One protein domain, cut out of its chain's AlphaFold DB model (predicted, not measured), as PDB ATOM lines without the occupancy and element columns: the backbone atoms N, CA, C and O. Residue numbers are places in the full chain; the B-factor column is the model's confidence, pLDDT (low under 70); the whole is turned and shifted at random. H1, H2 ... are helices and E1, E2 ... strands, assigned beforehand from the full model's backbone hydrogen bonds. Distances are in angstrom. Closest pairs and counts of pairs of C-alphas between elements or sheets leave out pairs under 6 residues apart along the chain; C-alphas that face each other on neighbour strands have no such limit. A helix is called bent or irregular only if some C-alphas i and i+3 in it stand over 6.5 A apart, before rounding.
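What this domain is: This is residues 11 to 35 and 45 to 139 of the 146 residues of the protein "CobQ/CobB/MinD/ParA nucleotide binding domain-containing protein" of Desulfonispora thiosulfatigenes DSM 11270 (UniProt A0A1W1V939). A twisted sheet of four parallel strands forms the core, with two helices packed on each face: H1 and H5 on one, H2 and H3 on the other, and the small helix H4 set off beyond the end of E4. The helices on the faces run roughly along the strands, making three layers. The printed part has 120 residues with five named helices and four named strands, in the order H1 E1 E2 H2 E3 H3 E4 H4 H5; the sheet's order is E1 E2 E3 E4, and the class is mixed, helices and strands. The whole is compact, with a radius of gyration of the C-alphas of 14.1 A, and spans 40 by 34 by 25 A.

Where its parts are: Find C-alpha 11 at (-23.253, -34.626, -38.263); from there H1 runs through residues 11 to 24, 19.9 A from first to last C-alpha. Next come E1, residues 27 to 31, and, past the cut, E2, residues 49 to 54, 16.0 A long. H2 begins at C-alpha 58, at (-35.019, -43.512, -24.016), and runs to residue 73 over 23.6 A; it is neither bent nor irregular, but only just: C-alphas 66 and 69 are 6.4 A apart. E3, residues 79 to 86, is 20.2 A long. H3, residues 88 to 97, is irregular, with C-alphas 89 and 92 standing 7.4 A apart. E4 holds residues 102 to 107 and H4 residues 110 to 117. H5, residues 127 to 139, covers 18.3 A and ends at C-alpha 139, at (-35.868, -48.109, -49.604).

How they stand to each other: Begin with the sheet, whose edge strands are E1 and E4. E1 and E2 are parallel at 16 degrees; look for N 53 and O 30, 2.8 A apart and within hydrogen-bond range. E2 and E3 are parallel at 26 degrees, with N 84 and O 54 at 2.7 A. E3 and E4 are parallel at 13 degrees, with N 103 and O 81 at 2.8 A. On one face, H1 is over E2, at a height over the sheet of 9.0 A; its closest C-alphas to E1 are those of Gly 21 and Phe 27, 5.3 A. On the same face, H5 is over E4 and along the strands, 5 degrees from E4 on the local plane; the closest C-alphas of the two are those of Leu 103 and Ile 136, 5.9 A. H1 and H5 are close but not clearly touching, with the C-alphas of Ile 20 and Tyr 137 closest at 7.2 A. On the opposite face, H2 is over E2, 3 degrees from it on the local plane, with the C-alphas of Val 54 and Ser 60 closest at 5.6 A. H3 is over E3 and E4 on the same face as H2, at a height of 9.2 A; the closest C-alphas of H3 and E3 are those of Ala 83 and Phe 94, 7.3 A. Two strand-helix-strand units, each a pair of parallel neighbour strands joined through a helix, are E2, H2, E3 and E3, H3, E4, both with right-handed crossovers. H4 is not on the sheet; H4 and H5 are apart. In H1, H4 and H5 every O i to N i+4 pair is within hydrogen-bond range; in H2 it is 10 of 12, and in H3 1 of 6, beside 4 of 7 O i to N i+3 pairs.

The domain as a whole: The two C-alphas farthest apart are those of Asp 73 and Asn 118, 40.1 A. Residues 36 to 44 are not printed, and C-alphas 35 and 45 are 23.6 A apart across this cut, which falls in the link from E1 to E2. Of the links that are printed whole, H4 to H5 is short and the others are tight. The mean pLDDT of the printed part is 72.2; look for values under 70 at residues 11 to 35, 45 to 48, 115 to 117 and 119 to 126.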
ATOM      1  N   GLU A  11     -23.500 -35.691 -37.282       55.38
ATOM      2  CA  GLU A  11     -23.253 -34.626 -38.263       55.38
ATOM      3  C   GLU A  11     -22.846 -35.192 -39.627       55.38
ATOM      4  O   GLU A  11     -23.469 -34.860 -40.633       55.38
ATOM      5  N   SER A  12     -21.931 -36.164 -39.645       57.25
ATOM      6  CA  SER A  12     -21.552 -36.914 -40.850       57.25
ATOM      7  C   SER A  12     -22.747 -37.642 -41.492       57.25
ATOM      8  O   SER A  12     -22.884 -37.671 -42.716       57.25
ATOM      9  N   LEU A  13     -23.663 -38.197 -40.686       60.12
ATOM     10  CA  LEU A  13     -24.908 -38.815 -41.168       60.12
ATOM     11  C   LEU A  13     -25.927 -37.777 -41.659       60.12
ATOM     12  O   LEU A  13     -26.619 -38.006 -42.648       60.12
ATOM     13  N   LYS A  14     -26.025 -36.631 -40.991       60.19
ATOM     14  CA  LYS A  14     -26.890 -35.518 -41.386       60.19
ATOM     15  C   LYS A  14     -26.438 -34.945 -42.723       60.19
ATOM     16  O   LYS A  14     -27.277 -34.752 -43.596       60.19
ATOM     17  N   GLU A  15     -25.143 -34.706 -42.901       63.66
ATOM     18  CA  GLU A  15     -24.549 -34.272 -44.168       63.66
ATOM     19  C   GLU A  15     -24.849 -35.274 -45.284       63.66
ATOM     20  O   GLU A  15     -25.301 -34.878 -46.355       63.66
ATOM     21  N   PHE A  16     -24.710 -36.570 -45.002       64.38
ATOM     22  CA  PHE A  16     -25.015 -37.636 -45.950       64.38
ATOM     23  C   PHE A  16     -26.494 -37.686 -46.358       64.38
ATOM     24  O   PHE A  16     -26.817 -37.667 -47.546       64.38
ATOM     25  N   LEU A  17     -27.413 -37.696 -45.389       61.31
ATOM     26  CA  LEU A  17     -28.853 -37.678 -45.662       61.31
ATOM     27  C   LEU A  17     -29.270 -36.378 -46.365       61.31
ATOM     28  O   LEU A  17     -30.120 -36.397 -47.251       61.31
ATOM     29  N   THR A  18     -28.623 -35.259 -46.029       62.09
ATOM     30  CA  THR A  18     -28.805 -33.979 -46.724       62.09
ATOM     31  C   THR A  18     -28.289 -34.046 -48.163       62.09
ATOM     32  O   THR A  18     -28.913 -33.465 -49.046       62.09
ATOM     33  N   ALA A  19     -27.181 -34.745 -48.423       59.72
ATOM     34  CA  ALA A  19     -26.618 -34.927 -49.759       59.72
ATOM     35  C   ALA A  19     -27.491 -35.839 -50.633       59.72
ATOM     36  O   ALA A  19     -27.801 -35.458 -51.761       59.72
ATOM     37  N   ILE A  20     -27.961 -36.980 -50.100       55.69
ATOM     38  CA  ILE A  20     -28.986 -37.805 -50.769       55.69
ATOM     39  C   ILE A  20     -30.197 -36.940 -51.085       55.69
ATOM     40  O   ILE A  20     -30.735 -37.012 -52.192       55.69
ATOM     41  N   GLY A  21     -30.596 -36.127 -50.105       51.47
ATOM     42  CA  GLY A  21     -31.773 -35.310 -50.224       51.47
ATOM     43  C   GLY A  21     -31.657 -34.288 -51.339       51.47
ATOM     44  O   GLY A  21     -32.361 -34.398 -52.332       51.47
ATOM     45  N   LYS A  22     -30.683 -33.380 -51.253       48.31
ATOM     46  CA  LYS A  22     -30.425 -32.342 -52.264       48.31
ATOM     47  C   LYS A  22     -30.278 -32.882 -53.691       48.31
ATOM     48  O   LYS A  22     -30.589 -32.155 -54.628       48.31
ATOM     49  N   ALA A  23     -29.790 -34.111 -53.860       36.28
ATOM     50  CA  ALA A  23     -29.621 -34.722 -55.172       36.28
ATOM     51  C   ALA A  23     -30.926 -35.285 -55.772       36.28
ATOM     52  O   ALA A  23     -30.984 -35.443 -56.988       36.28
ATOM     53  N   ASN A  24     -31.952 -35.590 -54.961       35.75
ATOM     54  CA  ASN A  24     -33.111 -36.378 -55.408       35.75
ATOM     55  C   ASN A  24     -34.485 -35.949 -54.821       35.75
ATOM     56  O   ASN A  24     -35.470 -36.630 -55.083       35.75
ATOM     57  N   GLY A  25     -34.582 -34.864 -54.033       37.19
ATOM     58  CA  GLY A  25     -35.837 -34.369 -53.424       37.19
ATOM     59  C   GLY A  25     -35.632 -33.389 -52.250       37.19
ATOM     60  O   GLY A  25     -34.526 -32.914 -52.002       37.19
ATOM     61  N   SER A  26     -36.682 -33.057 -51.489       40.38
ATOM     62  CA  SER A  26     -36.549 -32.252 -50.252       40.38
ATOM     63  C   SER A  26     -36.827 -33.106 -49.015       40.38
ATOM     64  O   SER A  26     -37.953 -33.552 -48.805       40.38
ATOM     65  N   PHE A  27     -35.808 -33.312 -48.176       45.78
ATOM     66  CA  PHE A  27     -35.865 -34.190 -47.002       45.78
ATOM     67  C   PHE A  27     -35.501 -33.425 -45.736       45.78
ATOM     68  O   PHE A  27     -34.591 -32.595 -45.737       45.78
ATOM     69  N   PHE A  28     -36.191 -33.736 -44.642       50.22
ATOM     70  CA  PHE A  28     -35.912 -33.156 -43.334       50.22
ATOM     71  C   PHE A  28     -35.470 -34.242 -42.359       50.22
ATOM     72  O   PHE A  28     -36.140 -35.267 -42.234       50.22
ATOM     73  N   THR A  29     -34.350 -34.014 -41.669       49.47
ATOM     74  CA  THR A  29     -33.779 -34.966 -40.707       49.47
ATOM     75  C   THR A  29     -33.711 -34.383 -39.303       49.47
ATOM     76  O   THR A  29     -33.173 -33.288 -39.132       49.47
ATOM     77  N   VAL A  30     -34.150 -35.134 -38.291       51.19
ATOM     78  CA  VAL A  30     -33.920 -34.809 -36.868       51.19
ATOM     79  C   VAL A  30     -33.106 -35.922 -36.220       51.19
ATOM     80  O   VAL A  30     -33.433 -37.088 -36.413       51.19
ATOM     81  N   GLN A  31     -32.071 -35.576 -35.451       50.34
ATOM     82  CA  GLN A  31     -31.286 -36.524 -34.653       50.34
ATOM     83  C   GLN A  31     -31.388 -36.160 -33.162       50.34
ATOM     84  O   GLN A  31     -31.331 -34.981 -32.821       50.34
ATOM     85  N   GLY A  32     -31.538 -37.145 -32.270       43.84
ATOM     86  CA  GLY A  32     -31.324 -36.963 -30.822       43.84
ATOM     87  C   GLY A  32     -29.879 -37.341 -30.498       43.84
ATOM     88  O   GLY A  32     -29.482 -38.463 -30.776       43.84
ATOM     89  N   VAL A  33     -29.005 -36.449 -30.035       34.28
ATOM     90  CA  VAL A  33     -29.019 -35.794 -28.712       34.28
ATOM     91  C   VAL A  33     -28.863 -34.263 -28.807       34.28
ATOM     92  O   VAL A  33     -29.037 -33.572 -27.812       34.28
ATOM     93  N   ASP A  34     -28.650 -33.743 -30.016       32.91
ATOM     94  CA  ASP A  34     -28.623 -32.319 -30.341       32.91
ATOM     95  C   ASP A  34     -29.678 -32.045 -31.410       32.91
ATOM     96  O   ASP A  34     -29.489 -32.308 -32.599       32.91
ATOM     97  N   VAL A  35     -30.825 -31.520 -30.978       34.94
ATOM     98  CA  VAL A  35     -31.880 -31.034 -31.872       34.94
ATOM     99  C   VAL A  35     -31.369 -29.768 -32.567       34.94
ATOM    100  O   VAL A  35     -31.721 -28.646 -32.218       34.94
ATOM    101  N   GLY A  45     -46.543 -29.071 -48.768       42.75
ATOM    102  CA  GLY A  45     -46.648 -29.419 -50.194       42.75
ATOM    103  C   GLY A  45     -45.323 -29.565 -50.961       42.75
ATOM    104  O   GLY A  45     -45.360 -29.938 -52.127       42.75
ATOM    105  N   SER A  46     -44.165 -29.306 -50.337       50.06
ATOM    106  CA  SER A  46     -42.833 -29.407 -50.978       50.06
ATOM    107  C   SER A  46     -41.864 -30.408 -50.325       50.06
ATOM    108  O   SER A  46     -40.692 -30.436 -50.689       50.06
ATOM    109  N   VAL A  47     -42.327 -31.216 -49.362       53.62
ATOM    110  CA  VAL A  47     -41.520 -32.242 -48.669       53.62
ATOM    111  C   VAL A  47     -42.027 -33.627 -49.033       53.62
ATOM    112  O   VAL A  47     -43.175 -33.949 -48.733       53.62
ATOM    113  N   ASP A  48     -41.157 -34.452 -49.612       63.50
ATOM    114  CA  ASP A  48     -41.502 -35.820 -50.008       63.50
ATOM    115  C   ASP A  48     -41.485 -36.783 -48.809       63.50
ATOM    116  O   ASP A  48     -42.282 -37.719 -48.748       63.50
ATOM    117  N   ALA A  49     -40.607 -36.544 -47.823       72.12
ATOM    118  CA  ALA A  49     -40.499 -37.357 -46.610       72.12
ATOM    119  C   ALA A  49     -39.834 -36.638 -45.418       72.12
ATOM    120  O   ALA A  49     -38.908 -35.837 -45.573       72.12
ATOM    121  N   PHE A  50     -40.245 -37.008 -44.202       79.69
ATOM    122  CA  PHE A  50     -39.594 -36.653 -42.935       79.69
ATOM    123  C   PHE A  50     -38.873 -37.871 -42.358       79.69
ATOM    124  O   PHE A  50     -39.487 -38.915 -42.139       79.69
ATOM    125  N   ILE A  51     -37.573 -37.754 -42.097       79.06
ATOM    126  CA  ILE A  51     -36.738 -38.863 -41.627       79.06
ATOM    127  C   ILE A  51     -36.253 -38.562 -40.208       79.06
ATOM    128  O   ILE A  51     -35.564 -37.578 -39.954       79.06
ATOM    129  N   VAL A  52     -36.577 -39.432 -39.260       80.62
ATOM    130  CA  VAL A  52     -36.155 -39.310 -37.863       80.62
ATOM    131  C   VAL A  52     -35.007 -40.265 -37.590       80.62
ATOM    132  O   VAL A  52     -35.155 -41.477 -37.700       80.62
ATOM    133  N   VAL A  53     -33.854 -39.745 -37.196       79.94
ATOM    134  CA  VAL A  53     -32.721 -40.573 -36.781       79.94
ATOM    135  C   VAL A  53     -32.793 -40.784 -35.275       79.94
ATOM    136  O   VAL A  53     -32.837 -39.827 -34.499       79.94
ATOM    137  N   VAL A  54     -32.784 -42.046 -34.859       82.00
ATOM    138  CA  VAL A  54     -32.923 -42.445 -33.457       82.00
ATOM    139  C   VAL A  54     -31.770 -43.324 -33.012       82.00
ATOM    140  O   VAL A  54     -31.357 -44.227 -33.727       82.00
ATOM    141  N   GLU A  55     -31.262 -43.087 -31.811       83.81
ATOM    142  CA  GLU A  55     -30.229 -43.905 -31.172       83.81
ATOM    143  C   GLU A  55     -30.846 -44.829 -30.106       83.81
ATOM    144  O   GLU A  55     -31.957 -44.559 -29.626       83.81
ATOM    145  N   PRO A  56     -30.163 -45.922 -29.703       78.75
ATOM    146  CA  PRO A  56     -30.679 -46.819 -28.677       78.75
ATOM    147  C   PRO A  56     -30.607 -46.138 -27.303       78.75
ATOM    148  O   PRO A  56     -29.631 -46.261 -26.565       78.75
ATOM    149  N   GLY A  57     -31.656 -45.391 -26.964       82.38
ATOM    150  CA  GLY A  57     -31.779 -44.688 -25.696       82.38
ATOM    151  C   GLY A  57     -33.129 -43.994 -25.541       82.38
ATOM    152  O   GLY A  57     -33.650 -43.389 -26.476       82.38
ATOM    153  N   GLN A  58     -33.681 -44.037 -24.327       82.19
ATOM    154  CA  GLN A  58     -35.019 -43.512 -24.016       82.19
ATOM    155  C   GLN A  58     -35.208 -42.040 -24.420       82.19
ATOM    156  O   GLN A  58     -36.242 -41.680 -24.971       82.19
ATOM    157  N   ARG A  59     -34.188 -41.189 -24.238       77.00
ATOM    158  CA  ARG A  59     -34.266 -39.766 -24.618       77.00
ATOM    159  C   ARG A  59     -34.396 -39.561 -26.131       77.00
ATOM    160  O   ARG A  59     -35.156 -38.696 -26.564       77.00
ATOM    161  N   SER A  60     -33.686 -40.360 -26.933       77.44
ATOM    162  CA  SER A  60     -33.772 -40.282 -28.396       77.44
ATOM    163  C   SER A  60     -35.148 -40.727 -28.887       77.44
ATOM    164  O   SER A  60     -35.730 -40.061 -29.740       77.44
ATOM    165  N   ILE A  61     -35.687 -41.805 -28.311       84.19
ATOM    166  CA  ILE A  61     -37.045 -42.289 -28.597       84.19
ATOM    167  C   ILE A  61     -38.086 -41.236 -28.231       84.19
ATOM    168  O   ILE A  61     -38.957 -40.913 -29.031       84.19
ATOM    169  N   GLN A  62     -37.988 -40.666 -27.031       80.69
ATOM    170  CA  GLN A  62     -38.955 -39.676 -26.575       80.69
ATOM    171  C   GLN A  62     -38.929 -38.416 -27.443       80.69
ATOM    172  O   GLN A  62     -39.980 -37.860 -27.745       80.69
ATOM    173  N   THR A  63     -37.747 -38.012 -27.913       77.81
ATOM    174  CA  THR A  63     -37.621 -36.925 -28.892       77.81
ATOM    175  C   THR A  63     -38.347 -37.274 -30.189       77.81
ATOM    176  O   THR A  63     -39.139 -36.464 -30.663       77.81
ATOM    177  N   ALA A  64     -38.154 -38.485 -30.726       81.06
ATOM    178  CA  ALA A  64     -38.881 -38.952 -31.905       81.06
ATOM    179  C   ALA A  64     -40.407 -38.914 -31.697       81.06
ATOM    180  O   ALA A  64     -41.128 -38.367 -32.529       81.06
ATOM    181  N   HIS A  65     -40.900 -39.406 -30.556       85.75
ATOM    182  CA  HIS A  65     -42.326 -39.366 -30.219       85.75
ATOM    183  C   HIS A  65     -42.893 -37.948 -30.109       85.75
ATOM    184  O   HIS A  65     -44.054 -37.745 -30.447       85.75
ATOM    185  N   SER A  66     -42.095 -36.969 -29.682       81.44
ATOM    186  CA  SER A  66     -42.534 -35.572 -29.605       81.44
ATOM    187  C   SER A  66     -42.554 -34.873 -30.965       81.44
ATOM    188  O   SER A  66     -43.447 -34.069 -31.218       81.44
ATOM    189  N   ILE A  67     -41.596 -35.152 -31.855       80.75
ATOM    190  CA  ILE A  67     -41.494 -34.448 -33.148       80.75
ATOM    191  C   ILE A  67     -42.410 -35.023 -34.232       80.75
ATOM    192  O   ILE A  67     -42.804 -34.295 -35.139       80.75
ATOM    193  N   VAL A  68     -42.743 -36.317 -34.168       84.38
ATOM    194  CA  VAL A  68     -43.569 -36.982 -35.188       84.38
ATOM    195  C   VAL A  68     -44.970 -36.366 -35.280       84.38
ATOM    196  O   VAL A  68     -45.388 -36.068 -36.399       84.38
ATOM    197  N   PRO A  69     -45.692 -36.115 -34.169       86.19
ATOM    198  CA  PRO A  69     -46.961 -35.392 -34.210       86.19
ATOM    199  C   PRO A  69     -46.819 -33.995 -34.817       86.19
ATOM    200  O   PRO A  69     -47.589 -33.649 -35.702       86.19
ATOM    201  N   LEU A  70     -45.776 -33.242 -34.443       81.19
ATOM    202  CA  LEU A  70     -45.535 -31.901 -34.986       81.19
ATOM    203  C   LEU A  70     -45.336 -31.925 -36.508       81.19
ATOM    204  O   LEU A  70     -45.862 -31.074 -37.217       81.19
ATOM    205  N   ALA A  71     -44.605 -32.912 -37.030       77.88
ATOM    206  CA  ALA A  71     -44.435 -33.081 -38.471       77.88
ATOM    207  C   ALA A  71     -45.763 -33.426 -39.176       77.88
ATOM    208  O   ALA A  71     -46.031 -32.904 -40.260       77.88
ATOM    209  N   LYS A  72     -46.612 -34.256 -38.553       83.06
ATOM    210  CA  LYS A  72     -47.955 -34.578 -39.068       83.06
ATOM    211  C   LYS A  72     -48.868 -33.350 -39.076       83.06
ATOM    212  O   LYS A  72     -49.545 -33.122 -40.074       83.06
ATOM    213  N   ASP A  73     -48.832 -32.539 -38.021       82.19
ATOM    214  CA  ASP A  73     -49.612 -31.299 -37.907       82.19
ATOM    215  C   ASP A  73     -49.218 -30.269 -38.980       82.19
ATOM    216  O   ASP A  73     -50.048 -29.484 -39.435       82.19
ATOM    217  N   LEU A  74     -47.966 -30.312 -39.448       77.31
ATOM    218  CA  LEU A  74     -47.465 -29.512 -40.572       77.31
ATOM    219  C   LEU A  74     -47.824 -30.093 -41.955       77.31
ATOM    220  O   LEU A  74     -47.400 -29.552 -42.978       77.31
ATOM    221  N   GLY A  75     -48.602 -31.177 -42.007       75.50
ATOM    222  CA  GLY A  75     -49.080 -31.794 -43.244       75.50
ATOM    223  C   GLY A  75     -48.125 -32.813 -43.865       75.50
ATOM    224  O   GLY A  75     -48.338 -33.219 -45.008       75.50
ATOM    225  N   VAL A  76     -47.081 -33.253 -43.151       78.75
ATOM    226  CA  VAL A  76     -46.191 -34.304 -43.661       78.75
ATOM    227  C   VAL A  76     -46.840 -35.676 -43.485       78.75
ATOM    228  O   VAL A  76     -47.122 -36.114 -42.372       78.75
ATOM    229  N   THR A  77     -47.054 -36.379 -44.596       79.75
ATOM    230  CA  THR A  77     -47.741 -37.683 -44.619       79.75
ATOM    231  C   THR A  77     -46.784 -38.875 -44.608       79.75
ATOM    232  O   THR A  77     -47.161 -39.967 -44.187       79.75
ATOM    233  N   LYS A  78     -45.541 -38.675 -45.053       84.44
ATOM    234  CA  LYS A  78     -44.515 -39.714 -45.177       84.44
ATOM    235  C   LYS A  78     -43.434 -39.489 -44.127       84.44
ATOM    236  O   LYS A  78     -42.615 -38.582 -44.256       84.44
ATOM    237  N   ILE A  79     -43.461 -40.296 -43.069       86.69
ATOM    238  CA  ILE A  79     -42.530 -40.195 -41.943       86.69
ATOM    239  C   ILE A  79     -41.847 -41.540 -41.729       86.69
ATOM    240  O   ILE A  79     -42.518 -42.564 -41.619       86.69
ATOM    241  N   PHE A  80     -40.523 -41.522 -41.629       87.81
ATOM    242  CA  PHE A  80     -39.689 -42.710 -41.509       87.81
ATOM    243  C   PHE A  80     -38.660 -42.565 -40.394       87.81
ATOM    244  O   PHE A  80     -38.339 -41.451 -39.980       87.81
ATOM    245  N   ALA A  81     -38.096 -43.684 -39.947       87.75
ATOM    246  CA  ALA A  81     -37.006 -43.712 -38.984       87.75
ATOM    247  C   ALA A  81     -35.714 -44.310 -39.569       87.75
ATOM    248  O   ALA A  81     -35.743 -45.197 -40.421       87.75
ATOM    249  N   ILE A  82     -34.567 -43.862 -39.064       85.69
ATOM    250  CA  ILE A  82     -33.265 -44.517 -39.224       85.69
ATOM    251  C   ILE A  82     -32.733 -44.803 -37.824       85.69
ATOM    252  O   ILE A  82     -32.515 -43.880 -37.040       85.69
ATOM    253  N   ALA A  83     -32.518 -46.075 -37.502       87.00
ATOM    254  CA  ALA A  83     -31.921 -46.459 -36.233       87.00
ATOM    255  C   ALA A  83     -30.397 -46.356 -36.352       87.00
ATOM    256  O   ALA A  83     -29.788 -47.090 -37.122       87.00
ATOM    257  N   ASN A  84     -29.776 -45.436 -35.623       82.75
ATOM    258  CA  ASN A  84     -28.342 -45.182 -35.653       82.75
ATOM    259  C   ASN A  84     -27.633 -45.798 -34.443       82.75
ATOM    260  O   ASN A  84     -28.230 -45.974 -33.382       82.75
ATOM    261  N   LYS A  85     -26.333 -46.085 -34.594       79.88
ATOM    262  CA  LYS A  85     -25.458 -46.617 -33.536       79.88
ATOM    263  C   LYS A  85     -26.016 -47.876 -32.867       79.88
ATOM    264  O   LYS A  85     -25.911 -48.061 -31.652       79.88
ATOM    265  N   VAL A  86     -26.603 -48.765 -33.660       84.94
ATOM    266  CA  VAL A  86     -27.242 -49.977 -33.144       84.94
ATOM    267  C   VAL A  86     -26.193 -51.048 -32.869       84.94
ATOM    268  O   VAL A  86     -25.434 -51.446 -33.747       84.94
ATOM    269  N   ARG A  87     -26.140 -51.521 -31.625       86.38
ATOM    270  CA  ARG A  87     -25.416 -52.747 -31.267       86.38
ATOM    271  C   ARG A  87     -26.356 -53.948 -31.430       86.38
ATOM    272  O   ARG A  87     -27.556 -53.761 -31.235       86.38
ATOM    273  N   PRO A  88     -25.854 -55.175 -31.666       85.44
ATOM    274  CA  PRO A  88     -26.709 -56.363 -31.798       85.44
ATOM    275  C   PRO A  88     -27.677 -56.570 -30.620       85.44
ATOM    276  O   PRO A  88     -28.827 -56.956 -30.799       85.44
ATOM    277  N   SER A  89     -27.257 -56.228 -29.398       86.75
ATOM    278  CA  SER A  89     -28.102 -56.301 -28.197       86.75
ATOM    279  C   SER A  89     -29.260 -55.292 -28.164       86.75
ATOM    280  O   SER A  89     -30.156 -55.421 -27.330       86.75
ATOM    281  N   ALA A  90     -29.249 -54.284 -29.037       83.75
ATOM    282  CA  ALA A  90     -30.209 -53.189 -29.064       83.75
ATOM    283  C   ALA A  90     -31.224 -53.288 -30.217       83.75
ATOM    284  O   ALA A  90     -32.109 -52.444 -30.304       83.75
ATOM    285  N   GLU A  91     -31.165 -54.301 -31.085       80.50
ATOM    286  CA  GLU A  91     -32.103 -54.417 -32.216       80.50
ATOM    287  C   GLU A  91     -33.569 -54.505 -31.757       80.50
ATOM    288  O   GLU A  91     -34.434 -53.775 -32.245       80.50
ATOM    289  N   GLY A  92     -33.839 -55.315 -30.728       85.00
ATOM    290  CA  GLY A  92     -35.175 -55.440 -30.137       85.00
ATOM    291  C   GLY A  92     -35.665 -54.184 -29.403       85.00
ATOM    292  O   GLY A  92     -36.841 -54.109 -29.050       85.00
ATOM    293  N   PHE A  93     -34.798 -53.194 -29.156       88.19
ATOM    294  CA  PHE A  93     -35.188 -51.927 -28.538       88.19
ATOM    295  C   PHE A  93     -36.039 -51.093 -29.498       88.19
ATOM    296  O   PHE A  93     -37.107 -50.627 -29.111       88.19
ATOM    297  N   PHE A  94     -35.618 -50.952 -30.756       85.38
ATOM    298  CA  PHE A  94     -36.321 -50.112 -31.729       85.38
ATOM    299  C   PHE A  94     -37.686 -50.683 -32.101       85.38
ATOM    300  O   PHE A  94     -38.664 -49.947 -32.081       85.38
ATOM    301  N   GLN A  95     -37.780 -51.999 -32.314       84.38
ATOM    302  CA  GLN A  95     -39.051 -52.672 -32.625       84.38
ATOM    303  C   GLN A  95     -40.122 -52.472 -31.541       84.38
ATOM    304  O   GLN A  95     -41.310 -52.500 -31.835       84.38
ATOM    305  N   LYS A  96     -39.709 -52.281 -30.283       87.69
ATOM    306  CA  LYS A  96     -40.622 -52.069 -29.151       87.69
ATOM    307  C   LYS A  96     -40.974 -50.603 -28.907       87.69
ATOM    308  O   LYS A  96     -41.946 -50.339 -28.211       87.69
ATOM    309  N   ASN A  97     -40.146 -49.673 -29.381       88.94
ATOM    310  CA  ASN A  97     -40.183 -48.274 -28.950       88.94
ATOM    311  C   ASN A  97     -40.381 -47.273 -30.094       88.94
ATOM    312  O   ASN A  97     -40.548 -46.097 -29.807       88.94
ATOM    313  N   ILE A  98     -40.335 -47.697 -31.359       85.75
ATOM    314  CA  ILE A  98     -40.553 -46.836 -32.525       85.75
ATOM    315  C   ILE A  98     -41.770 -47.339 -33.291       85.75
ATOM    316  O   ILE A  98     -41.747 -48.440 -33.834       85.75
ATOM    317  N   ASP A  99     -42.796 -46.496 -33.382       88.31
ATOM    318  CA  ASP A  99     -43.979 -46.715 -34.222       88.31
ATOM    319  C   ASP A  99     -43.845 -45.964 -35.560       88.31
ATOM    320  O   ASP A  99     -44.634 -45.087 -35.912       88.31
ATOM    321  N   LEU A 100     -42.748 -46.235 -36.270       87.62
ATOM    322  CA  LEU A 100     -42.454 -45.699 -37.600       87.62
ATOM    323  C   LEU A 100     -41.800 -46.782 -38.462       87.62
ATOM    324  O   LEU A 100     -41.023 -47.586 -37.938       87.62
ATOM    325  N   PRO A 101     -42.010 -46.768 -39.789       90.62
ATOM    326  CA  PRO A 101     -41.244 -47.620 -40.684       90.62
ATOM    327  C   PRO A 101     -39.756 -47.246 -40.622       90.62
ATOM    328  O   PRO A 101     -39.383 -46.081 -40.794       90.62
ATOM    329  N   ILE A 102     -38.902 -48.237 -40.372       89.88
ATOM    330  CA  ILE A 102     -37.450 -48.054 -40.298       89.88
ATOM    331  C   ILE A 102     -36.852 -48.278 -41.691       89.88
ATOM    332  O   ILE A 102     -36.887 -49.392 -42.207       89.88
ATOM    333  N   LEU A 103     -36.267 -47.234 -42.287       86.75
ATOM    334  CA  LEU A 103     -35.609 -47.304 -43.600       86.75
ATOM    335  C   LEU A 103     -34.259 -48.014 -43.539       86.75
ATOM    336  O   LEU A 103     -33.860 -48.655 -44.511       86.75
ATOM    337  N   ALA A 104     -33.545 -47.874 -42.422       86.25
ATOM    338  CA  ALA A 104     -32.272 -48.541 -42.204       86.25
ATOM    339  C   ALA A 104     -31.884 -48.615 -40.729       86.25
ATOM    340  O   ALA A 104     -32.297 -47.800 -39.899       86.25
ATOM    341  N   VAL A 105     -31.014 -49.582 -40.456       87.19
ATOM    342  CA  VAL A 105     -30.281 -49.730 -39.205       87.19
ATOM    343  C   VAL A 105     -28.804 -49.505 -39.511       87.19
ATOM    344  O   VAL A 105     -28.217 -50.222 -40.318       87.19
ATOM    345  N   ILE A 106     -28.209 -48.500 -38.880       84.12
ATOM    346  CA  ILE A 106     -26.788 -48.189 -38.970       84.12
ATOM    347  C   ILE A 106     -26.114 -48.778 -37.727       84.12
ATOM    348  O   ILE A 106     -26.423 -48.358 -36.603       84.12
ATOM    349  N   PRO A 107     -25.220 -49.767 -37.889       82.69
ATOM    350  CA  PRO A 107     -24.578 -50.405 -36.757       82.69
ATOM    351  C   PRO A 107     -23.616 -49.443 -36.061       82.69
ATOM    352  O   PRO A 107     -22.963 -48.607 -36.685       82.69
ATOM    353  N   PHE A 108     -23.475 -49.608 -34.749       81.69
ATOM    354  CA  PHE A 108     -22.353 -49.023 -34.028       81.69
ATOM    355  C   PHE A 108     -21.071 -49.714 -34.495       81.69
ATOM    356  O   PHE A 108     -20.884 -50.904 -34.238       81.69
ATOM    357  N   THR A 109     -20.175 -48.975 -35.144       78.38
ATOM    358  CA  THR A 109     -18.851 -49.482 -35.516       78.38
ATOM    359  C   THR A 109     -17.775 -48.504 -35.077       78.38
ATOM    360  O   THR A 109     -17.943 -47.289 -35.171       78.38
ATOM    361  N   GLU A 110     -16.665 -49.049 -34.587       76.56
ATOM    362  CA  GLU A 110     -15.525 -48.245 -34.146       76.56
ATOM    363  C   GLU A 110     -14.923 -47.460 -35.316       76.56
ATOM    364  O   GLU A 110     -14.524 -46.317 -35.158       76.56
ATOM    365  N   THR A 111     -14.946 -48.027 -36.522       73.19
ATOM    366  CA  THR A 111     -14.455 -47.376 -37.742       73.19
ATOM    367  C   THR A 111     -15.194 -46.077 -38.061       73.19
ATOM    368  O   THR A 111     -14.549 -45.105 -38.440       73.19
ATOM    369  N   ILE A 112     -16.519 -46.024 -37.861       72.25
ATOM    370  CA  ILE A 112     -17.301 -44.786 -38.022       72.25
ATOM    371  C   ILE A 112     -16.841 -43.718 -37.030       72.25
ATOM    372  O   ILE A 112     -16.706 -42.555 -37.392       72.25
ATOM    373  N   ILE A 113     -16.611 -44.119 -35.782       72.81
ATOM    374  CA  ILE A 113     -16.232 -43.205 -34.702       72.81
ATOM    375  C   ILE A 113     -14.825 -42.674 -34.927       72.81
ATOM    376  O   ILE A 113     -14.607 -41.478 -34.802       72.81
ATOM    377  N   GLN A 114     -13.882 -43.543 -35.286       71.19
ATOM    378  CA  GLN A 114     -12.499 -43.149 -35.530       71.19
ATOM    379  C   GLN A 114     -12.381 -42.213 -36.737       71.19
ATOM    380  O   GLN A 114     -11.676 -41.215 -36.646       71.19
ATOM    381  N   ALA A 115     -13.110 -42.474 -37.829       67.25
ATOM    382  CA  ALA A 115     -13.150 -41.560 -38.973       67.25
ATOM    383  C   ALA A 115     -13.658 -40.165 -38.562       67.25
ATOM    384  O   ALA A 115     -13.030 -39.156 -38.871       67.25
ATOM    385  N   ASP A 116     -14.740 -40.117 -37.783       63.88
ATOM    386  CA  ASP A 116     -15.335 -38.871 -37.289       63.88
ATOM    387  C   ASP A 116     -14.389 -38.120 -36.326       63.88
ATOM    388  O   ASP A 116     -14.184 -36.915 -36.468       63.88
ATOM    389  N   LEU A 117     -13.729 -38.838 -35.406       67.69
ATOM    390  CA  LEU A 117     -12.712 -38.289 -34.496       67.69
ATOM    391  C   LEU A 117     -11.499 -37.719 -35.243       67.69
ATOM    392  O   LEU A 117     -10.920 -36.727 -34.799       67.69
ATOM    393  N   ASN A 118     -11.131 -38.324 -36.370       70.56
ATOM    394  CA  ASN A 118     -10.019 -37.881 -37.209       70.56
ATOM    395  C   ASN A 118     -10.407 -36.739 -38.164       70.56
ATOM    396  O   ASN A 118      -9.553 -36.248 -38.901       70.56
ATOM    397  N   GLY A 119     -11.675 -36.305 -38.168       63.44
ATOM    398  CA  GLY A 119     -12.189 -35.315 -39.117       63.44
ATOM    399  C   GLY A 119     -12.243 -35.829 -40.558       63.44
ATOM    400  O   GLY A 119     -12.339 -35.037 -41.495       63.44
ATOM    401  N   GLU A 120     -12.167 -37.145 -40.742       67.19
ATOM    402  CA  GLU A 120     -12.298 -37.791 -42.037       67.19
ATOM    403  C   GLU A 120     -13.777 -37.918 -42.390       67.19
ATOM    404  O   GLU A 120     -14.631 -38.260 -41.567       67.19
ATOM    405  N   THR A 121     -14.098 -37.700 -43.659       62.66
ATOM    406  CA  THR A 121     -15.422 -38.028 -44.171       62.66
ATOM    407  C   THR A 121     -15.629 -39.536 -44.074       62.66
ATOM    408  O   THR A 121     -15.026 -40.311 -44.820       62.66
ATOM    409  N   VAL A 122     -16.537 -39.942 -43.186       63.38
ATOM    410  CA  VAL A 122     -16.855 -41.345 -42.865       63.38
ATOM    411  C   VAL A 122     -17.200 -42.180 -44.116       63.38
ATOM    412  O   VAL A 122     -17.068 -43.402 -44.117       63.38
ATOM    413  N   TRP A 123     -17.622 -41.526 -45.202       64.12
ATOM    414  CA  TRP A 123     -18.180 -42.148 -46.404       64.12
ATOM    415  C   TRP A 123     -17.178 -42.351 -47.544       64.12
ATOM    416  O   TRP A 123     -17.339 -43.296 -48.311       64.12
ATOM    417  N   GLU A 124     -16.155 -41.502 -47.677       57.88
ATOM    418  CA  GLU A 124     -15.262 -41.528 -48.851       57.88
ATOM    419  C   GLU A 124     -14.410 -42.804 -48.904       57.88
ATOM    420  O   GLU A 124     -14.138 -43.322 -49.984       57.88
ATOM    421  N   ASN A 125     -14.088 -43.371 -47.738       60.12
ATOM    422  CA  ASN A 125     -13.218 -44.541 -47.608       60.12
ATOM    423  C   ASN A 125     -13.906 -45.759 -46.967       60.12
ATOM    424  O   ASN A 125     -13.230 -46.685 -46.519       60.12
ATOM    425  N   ASN A 126     -15.246 -45.793 -46.920       67.88
ATOM    426  CA  ASN A 126     -15.990 -46.893 -46.299       67.88
ATOM    427  C   ASN A 126     -17.039 -47.502 -47.256       67.88
ATOM    428  O   ASN A 126     -18.181 -47.031 -47.326       67.88
ATOM    429  N   PRO A 127     -16.683 -48.578 -47.986       73.62
ATOM    430  CA  PRO A 127     -17.572 -49.230 -48.949       73.62
ATOM    431  C   PRO A 127     -18.895 -49.725 -48.352       73.62
ATOM    432  O   PRO A 127     -19.934 -49.645 -49.010       73.62
ATOM    433  N   GLU A 128     -18.877 -50.206 -47.107       74.50
ATOM    434  CA  GLU A 128     -20.075 -50.714 -46.428       74.50
ATOM    435  C   GLU A 128     -21.070 -49.592 -46.138       74.50
ATOM    436  O   GLU A 128     -22.274 -49.744 -46.346       74.50
ATOM    437  N   LEU A 129     -20.570 -48.425 -45.743       70.50
ATOM    438  CA  LEU A 129     -21.405 -47.253 -45.516       70.50
ATOM    439  C   LEU A 129     -21.949 -46.650 -46.809       70.50
ATOM    440  O   LEU A 129     -23.113 -46.253 -46.848       70.50
ATOM    441  N   LEU A 130     -21.167 -46.645 -47.892       73.12
ATOM    442  CA  LEU A 130     -21.668 -46.260 -49.216       73.12
ATOM    443  C   LEU A 130     -22.787 -47.195 -49.687       73.12
ATOM    444  O   LEU A 130     -23.792 -46.747 -50.247       73.12
ATOM    445  N   LYS A 131     -22.636 -48.502 -49.452       78.50
ATOM    446  CA  LYS A 131     -23.658 -49.506 -49.763       78.50
ATOM    447  C   LYS A 131     -24.921 -49.295 -48.928       78.50
ATOM    448  O   LYS A 131     -26.013 -49.288 -49.492       78.50
ATOM    449  N   LEU A 132     -24.774 -49.056 -47.625       77.31
ATOM    450  CA  LEU A 132     -25.883 -48.730 -46.728       77.31
ATOM    451  C   LEU A 132     -26.610 -47.459 -47.173       77.31
ATOM    452  O   LEU A 132     -27.834 -47.410 -47.206       77.31
ATOM    453  N   GLY A 133     -25.849 -46.455 -47.596       74.50
ATOM    454  CA  GLY A 133     -26.366 -45.224 -48.158       74.50
ATOM    455  C   GLY A 133     -27.238 -45.427 -49.397       74.50
ATOM    456  O   GLY A 133     -28.360 -44.922 -49.470       74.50
ATOM    457  N   LYS A 134     -26.757 -46.235 -50.349       74.56
ATOM    458  CA  LYS A 134     -27.540 -46.643 -51.526       74.56
ATOM    459  C   LYS A 134     -28.802 -47.407 -51.129       74.56
ATOM    460  O   LYS A 134     -29.851 -47.185 -51.725       74.56
ATOM    461  N   GLN A 135     -28.716 -48.267 -50.119       81.44
ATOM    462  CA  GLN A 135     -29.858 -49.034 -49.626       81.44
ATOM    463  C   GLN A 135     -30.922 -48.138 -48.975       81.44
ATOM    464  O   GLN A 135     -32.104 -48.310 -49.258       81.44
ATOM    465  N   ILE A 136     -30.518 -47.148 -48.169       79.31
ATOM    466  CA  ILE A 136     -31.428 -46.140 -47.599       79.31
ATOM    467  C   ILE A 136     -32.187 -45.431 -48.719       79.31
ATOM    468  O   ILE A 136     -33.411 -45.330 -48.660       79.31
ATOM    469  N   TYR A 137     -31.471 -44.983 -49.753       74.75
ATOM    470  CA  TYR A 137     -32.078 -44.313 -50.899       74.75
ATOM    471  C   TYR A 137     -33.060 -45.216 -51.657       74.75
ATOM    472  O   TYR A 137     -34.171 -44.798 -51.959       74.75
ATOM    473  N   GLN A 138     -32.690 -46.470 -51.924       76.69
ATOM    474  CA  GLN A 138     -33.568 -47.431 -52.601       76.69
ATOM    475  C   GLN A 138     -34.845 -47.715 -51.803       76.69
ATOM    476  O   GLN A 138     -35.933 -47.739 -52.374       76.69
ATOM    477  N   ASN A 139     -34.722 -47.898 -50.486       83.75
ATOM    478  CA  ASN A 139     -35.868 -48.109 -49.604       83.75
ATOM    479  C   ASN A 139     -36.780 -46.884 -49.598       83.75
ATOM    480  O   ASN A 139     -37.991 -47.014 -49.736       83.75
TER     481      ASN A 139